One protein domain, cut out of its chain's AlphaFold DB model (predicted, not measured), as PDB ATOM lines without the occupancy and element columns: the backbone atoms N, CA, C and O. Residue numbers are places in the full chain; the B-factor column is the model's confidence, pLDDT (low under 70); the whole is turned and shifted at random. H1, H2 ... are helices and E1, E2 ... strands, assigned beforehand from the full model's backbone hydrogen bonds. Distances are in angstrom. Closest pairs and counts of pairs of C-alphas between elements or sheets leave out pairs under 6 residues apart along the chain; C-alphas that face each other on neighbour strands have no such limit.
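Overview. This is residues 182 to 227 of the 298 residues of the protein "Alkaline-phosphatase-like protein" of Tribonema minus (UniProt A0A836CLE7). There is little regular structure: a narrow two-stranded ribbon, E1 beside E2, makes one part of an elongated shape, and the long loop of residues 186 to 211 winds about at the other end, with the one-turn helix H1 after it. The 46 printed residues hold E1, H1 and E2 in that order; the sheet E1 - E2 is antiparallel. The class is mixed, with only 12 residues in named elements. The whole is loose, with a radius of gyration of the C-alphas of 12.8 A, and spans 39 by 19 by 17 A, only just a rod.

Along the chain. E1, residues 182 to 185, begins at C-alpha 182 (153.538, 236.861, 148.735) and is 10.0 A long. H1, residues 212 to 215, measures 5.2 A. E2, residues 219 to 222, measures 10.2 A and ends at C-alpha 222 (155.929, 233.720, 151.702).

Arrangement. E1 and E2 are antiparallel at 170 degrees. N 182 and O 222, 2.9 A apart, are within hydrogen-bond range. H1 is too short for any O i to N i+4 pair; its one O i to N i+3 pair is within range.

Size, cuts and confidence. The C-alphas farthest apart, of Ser 194 and Pro 227, are 41.0 A apart. The printed part has no cut. The link E1 to H1 is long, 26 residues; H1 to E2 is tight. No printed residue is under 70 in pLDDT.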
ATOM      1  N   ILE A 182     152.779 236.801 149.984       98.38
ATOM      2  CA  ILE A 182     153.538 236.861 148.735       98.38
ATOM      3  C   ILE A 182     153.454 235.500 148.070       98.38
ATOM      4  O   ILE A 182     153.726 234.485 148.707       98.38
ATOM      5  N   VAL A 183     153.104 235.502 146.792       98.38
ATOM      6  CA  VAL A 183     153.105 234.320 145.938       98.38
ATOM      7  C   VAL A 183     154.130 234.557 144.846       98.38
ATOM      8  O   VAL A 183     154.074 235.577 144.161       98.38
ATOM      9  N   VAL A 184     155.075 233.636 144.713       97.88
ATOM     10  CA  VAL A 184     156.052 233.628 143.624       97.88
ATOM     11  C   VAL A 184     155.803 232.374 142.813       97.88
ATOM     12  O   VAL A 184     155.689 231.294 143.388       97.88
ATOM     13  N   MET A 185     155.702 232.518 141.498       96.75
ATOM     14  CA  MET A 185     155.522 231.408 140.570       96.75
ATOM     15  C   MET A 185     156.085 231.763 139.194       96.75
ATOM     16  O   MET A 185     156.109 232.939 138.830       96.75
ATOM     17  N   SER A 186     156.523 230.751 138.449       96.62
ATOM     18  CA  SER A 186     156.795 230.874 137.011       96.62
ATOM     19  C   SER A 186     155.492 230.747 136.212       96.62
ATOM     20  O   SER A 186     154.589 230.030 136.641       96.62
ATOM     21  N   ASP A 187     155.393 231.413 135.060       95.38
ATOM     22  CA  ASP A 187     154.243 231.307 134.147       95.38
ATOM     23  C   ASP A 187     154.210 229.962 133.400       95.38
ATOM     24  O   ASP A 187     153.141 229.416 133.140       95.38
ATOM     25  N   ASN A 188     155.384 229.405 133.104       95.56
ATOM     26  CA  ASN A 188     155.580 228.079 132.525       95.56
ATOM     27  C   ASN A 188     156.943 227.486 132.933       95.56
ATOM     28  O   ASN A 188     157.757 228.129 133.603       95.56
ATOM     29  N   GLY A 189     157.212 226.254 132.502       96.75
ATOM     30  CA  GLY A 189     158.531 225.633 132.596       96.75
ATOM     31  C   GLY A 189     159.583 226.295 131.697       96.75
ATOM     32  O   GLY A 189     159.248 226.979 130.731       96.75
ATOM     33  N   GLY A 190     160.870 226.124 132.006       96.50
ATOM     34  CA  GLY A 190     161.953 226.852 131.336       96.50
ATOM     35  C   GLY A 190     162.219 226.400 129.885       96.50
ATOM     36  O   GLY A 190     161.987 225.232 129.555       96.50
ATOM     37  N   PRO A 191     162.727 227.284 129.000       94.88
ATOM     38  CA  PRO A 191     163.179 226.915 127.655       94.88
ATOM     39  C   PRO A 191     164.553 226.215 127.690       94.88
ATOM     40  O   PRO A 191     165.594 226.862 127.792       94.88
ATOM     41  N   ILE A 192     164.564 224.883 127.585       94.88
ATOM     42  CA  ILE A 192     165.776 224.042 127.718       94.88
ATOM     43  C   ILE A 192     166.634 223.936 126.446       94.88
ATOM     44  O   ILE A 192     167.636 223.226 126.432       94.88
ATOM     45  N   SER A 193     166.254 224.614 125.360       91.94
ATOM     46  CA  SER A 193     167.095 224.709 124.160       91.94
ATOM     47  C   SER A 193     168.433 225.379 124.481       91.94
ATOM     48  O   SER A 193     168.495 226.227 125.375       91.94
ATOM     49  N   SER A 194     169.473 225.103 123.693       86.94
ATOM     50  CA  SER A 194     170.793 225.731 123.856       86.94
ATOM     51  C   SER A 194     170.740 227.262 123.862       86.94
ATOM     52  O   SER A 194     171.473 227.867 124.632       86.94
ATOM     53  N   ALA A 195     169.838 227.874 123.085       88.69
ATOM     54  CA  ALA A 195     169.607 229.324 123.049       88.69
ATOM     55  C   ALA A 195     168.759 229.869 124.222       88.69
ATOM     56  O   ALA A 195     168.687 231.079 124.418       88.69
ATOM     57  N   GLY A 196     168.099 228.994 124.987       90.88
ATOM     58  CA  GLY A 196     167.216 229.358 126.101       90.88
ATOM     59  C   GLY A 196     167.897 229.316 127.471       90.88
ATOM     60  O   GLY A 196     167.539 230.092 128.352       90.88
ATOM     61  N   GLY A 197     168.890 228.440 127.661       95.12
ATOM     62  CA  GLY A 197     169.748 228.419 128.857       95.12
ATOM     63  C   GLY A 197     169.085 227.944 130.162       95.12
ATOM     64  O   GLY A 197     169.744 227.902 131.209       95.12
ATOM     65  N   ALA A 198     167.803 227.573 130.137       96.50
ATOM     66  CA  ALA A 198     167.102 227.071 131.313       96.50
ATOM     67  C   ALA A 198     167.447 225.603 131.613       96.50
ATOM     68  O   ALA A 198     167.934 224.866 130.759       96.50
ATOM     69  N   SER A 199     167.146 225.166 132.835       95.88
ATOM     70  CA  SER A 199     167.190 223.756 133.225       95.88
ATOM     71  C   SER A 199     165.938 223.423 134.021       95.88
ATOM     72  O   SER A 199     165.628 224.120 134.987       95.88
ATOM     73  N   ASN A 200     165.255 222.353 133.618       97.69
ATOM     74  CA  ASN A 200     164.072 221.832 134.305       97.69
ATOM     75  C   ASN A 200     164.363 220.510 135.022       97.69
ATOM     76  O   ASN A 200     163.434 219.796 135.382       97.69
ATOM     77  N   TYR A 201     165.639 220.154 135.205       96.94
ATOM     78  CA  TYR A 201     166.022 218.899 135.847       96.94
ATOM     79  C   TYR A 201     165.315 218.723 137.210       96.94
ATOM     80  O   TYR A 201     165.289 219.674 137.994       96.94
ATOM     81  N   PRO A 202     164.774 217.531 137.533       97.31
ATOM     82  CA  PRO A 202     164.815 216.275 136.768       97.31
ATOM     83  C   PRO A 202     163.612 216.070 135.825       97.31
ATOM     84  O   PRO A 202     163.390 214.967 135.333       97.31
ATOM     85  N   LEU A 203     162.792 217.099 135.614       98.06
ATOM     86  CA  LEU A 203     161.548 216.998 134.859       98.06
ATOM     87  C   LEU A 203     161.813 216.869 133.355       98.06
ATOM     88  O   LEU A 203     162.749 217.446 132.799       98.06
ATOM     89  N   ARG A 204     160.947 216.110 132.680       96.81
ATOM     90  CA  ARG A 204     161.025 215.897 131.234       96.81
ATOM     91  C   ARG A 204     160.587 217.156 130.478       96.81
ATOM     92  O   ARG A 204     159.498 217.660 130.731       96.81
ATOM     93  N   SER A 205     161.372 217.561 129.477       95.69
ATOM     94  CA  SER A 205     161.079 218.658 128.535       95.69
ATOM     95  C   SER A 205     161.044 220.069 129.161       95.69
ATOM     96  O   SER A 205     161.579 220.304 130.245       95.69
ATOM     97  N   GLY A 206     160.486 221.041 128.439       95.38
ATOM     98  CA  GLY A 206     160.401 222.443 128.833       95.38
ATOM     99  C   GLY A 206     159.239 223.190 128.198       95.38
ATOM    100  O   GLY A 206     158.258 222.575 127.775       95.38
ATOM    101  N   LYS A 207     159.359 224.524 128.157       94.44
ATOM    102  CA  LYS A 207     158.413 225.437 127.495       94.44
ATOM    103  C   LYS A 207     157.921 224.853 126.159       94.44
ATOM    104  O   LYS A 207     158.734 224.342 125.394       94.44
ATOM    105  N   TYR A 208     156.621 224.992 125.888       91.62
ATOM    106  CA  TYR A 208     155.900 224.424 124.732       91.62
ATOM    107  C   TYR A 208     155.599 222.920 124.777       91.62
ATOM    108  O   TYR A 208     155.236 222.356 123.753       91.62
ATOM    109  N   SER A 209     155.698 222.256 125.931       91.38
ATOM    110  CA  SER A 209     155.315 220.844 126.038       91.38
ATOM    111  C   SER A 209     154.391 220.571 127.219       91.38
ATOM    112  O   SER A 209     154.503 221.221 128.257       91.38
ATOM    113  N   ASN A 210     153.559 219.538 127.083       91.12
ATOM    114  CA  ASN A 210     152.683 219.043 128.147       91.12
ATOM    115  C   ASN A 210     153.383 218.123 129.164       91.12
ATOM    116  O   ASN A 210     152.744 217.662 130.108       91.12
ATOM    117  N   PHE A 211     154.675 217.823 128.997       94.19
ATOM    118  CA  PHE A 211     155.428 217.125 130.039       94.19
ATOM    119  C   PHE A 211     155.628 218.026 131.262       94.19
ATOM    120  O   PHE A 211     155.630 219.250 131.144       94.19
ATOM    121  N   GLU A 212     155.891 217.414 132.420       95.88
ATOM    122  CA  GLU A 212     156.117 218.117 133.691       95.88
ATOM    123  C   GLU A 212     157.111 219.279 133.569       95.88
ATOM    124  O   GLU A 212     156.898 220.332 134.152       95.88
ATOM    125  N   GLY A 213     158.175 219.150 132.776       97.19
ATOM    126  CA  GLY A 213     159.147 220.228 132.615       97.19
ATOM    127  C   GLY A 213     158.599 221.460 131.894       97.19
ATOM    128  O   GLY A 213     159.205 222.517 132.004       97.19
ATOM    129  N   GLY A 214     157.478 221.362 131.175       95.00
ATOM    130  CA  GLY A 214     156.793 222.494 130.545       95.00
ATOM    131  C   GLY A 214     155.680 223.108 131.392       95.00
ATOM    132  O   GLY A 214     155.441 224.311 131.279       95.00
ATOM    133  N   THR A 215     155.041 222.324 132.264       94.19
ATOM    134  CA  THR A 215     153.824 222.746 132.977       94.19
ATOM    135  C   THR A 215     153.948 222.777 134.502       94.19
ATOM    136  O   THR A 215     153.239 223.539 135.158       94.19
ATOM    137  N   ARG A 216     154.873 222.015 135.094       95.94
ATOM    138  CA  ARG A 216     155.167 222.052 136.529       95.94
ATOM    139  C   ARG A 216     156.234 223.105 136.814       95.94
ATOM    140  O   ARG A 216     157.435 222.870 136.706       95.94
ATOM    141  N   ALA A 217     155.758 224.284 137.187       93.88
ATOM    142  CA  ALA A 217     156.572 225.448 137.504       93.88
ATOM    143  C   ALA A 217     157.033 225.484 138.973       93.88
ATOM    144  O   ALA A 217     156.359 224.988 139.878       93.88
ATOM    145  N   ASN A 218     158.157 226.164 139.219       95.19
ATOM    146  CA  ASN A 218     158.546 226.562 140.569       95.19
ATOM    147  C   ASN A 218     157.523 227.555 141.125       95.19
ATOM    148  O   ASN A 218     157.220 228.555 140.473       95.19
ATOM    149  N   ALA A 219     157.046 227.304 142.342       97.19
ATOM    150  CA  ALA A 219     156.188 228.224 143.067       97.19
ATOM    151  C   ALA A 219     156.401 228.110 144.580       97.19
ATOM    152  O   ALA A 219     156.685 227.031 145.102       97.19
ATOM    153  N   PHE A 220     156.241 229.221 145.297       98.00
ATOM    154  CA  PHE A 220     156.220 229.237 146.756       98.00
ATOM    155  C   PHE A 220     155.373 230.389 147.300       98.00
ATOM    156  O   PHE A 220     155.137 231.403 146.641       98.00
ATOM    157  N   VAL A 221     154.941 230.232 148.552       98.25
ATOM    158  CA  VAL A 221     154.224 231.254 149.316       98.25
ATOM    159  C   VAL A 221     155.116 231.748 150.450       98.25
ATOM    160  O   VAL A 221     155.778 230.962 151.124       98.25
ATOM    161  N   SER A 222     155.134 233.057 150.670       97.44
ATOM    162  CA  SER A 222     155.929 233.720 151.702       97.44
ATOM    163  C   SER A 222     155.169 234.911 152.300       97.44
ATOM    164  O   SER A 222     153.986 235.125 152.028       97.44
ATOM    165  N   GLY A 223     155.850 235.698 153.132       97.19
ATOM    166  CA  GLY A 223     155.294 236.871 153.800       97.19
ATOM    167  C   GLY A 223     154.911 236.629 155.261       97.19
ATOM    168  O   GLY A 223     154.849 235.498 155.750       97.19
ATOM    169  N   GLY A 224     154.682 237.722 155.992       97.50
ATOM    170  CA  GLY A 224     154.302 237.676 157.403       97.50
ATOM    171  C   GLY A 224     152.902 237.111 157.645       97.50
ATOM    172  O   GLY A 224     152.669 236.565 158.724       97.50
ATOM    173  N   TYR A 225     152.023 237.166 156.638       97.62
ATOM    174  CA  TYR A 225     150.669 236.615 156.702       97.62
ATOM    175  C   TYR A 225     150.651 235.078 156.713       97.62
ATOM    176  O   TYR A 225     149.724 234.474 157.247       97.62
ATOM    177  N   LEU A 226     151.688 234.427 156.166       98.00
ATOM    178  CA  LEU A 226     151.809 232.970 156.200       98.00
ATOM    179  C   LEU A 226     152.023 232.492 157.653       98.00
ATOM    180  O   LEU A 226     152.976 232.957 158.302       98.00
ATOM    181  N   PRO A 227     151.201 231.553 158.171       97.88
ATOM    182  CA  PRO A 227     151.352 231.032 159.527       97.88
ATOM    183  C   PRO A 227     152.756 230.485 159.789       97.88
ATOM    184  O   PRO A 227     153.354 229.839 158.929       97.88
TER     185      PRO A 227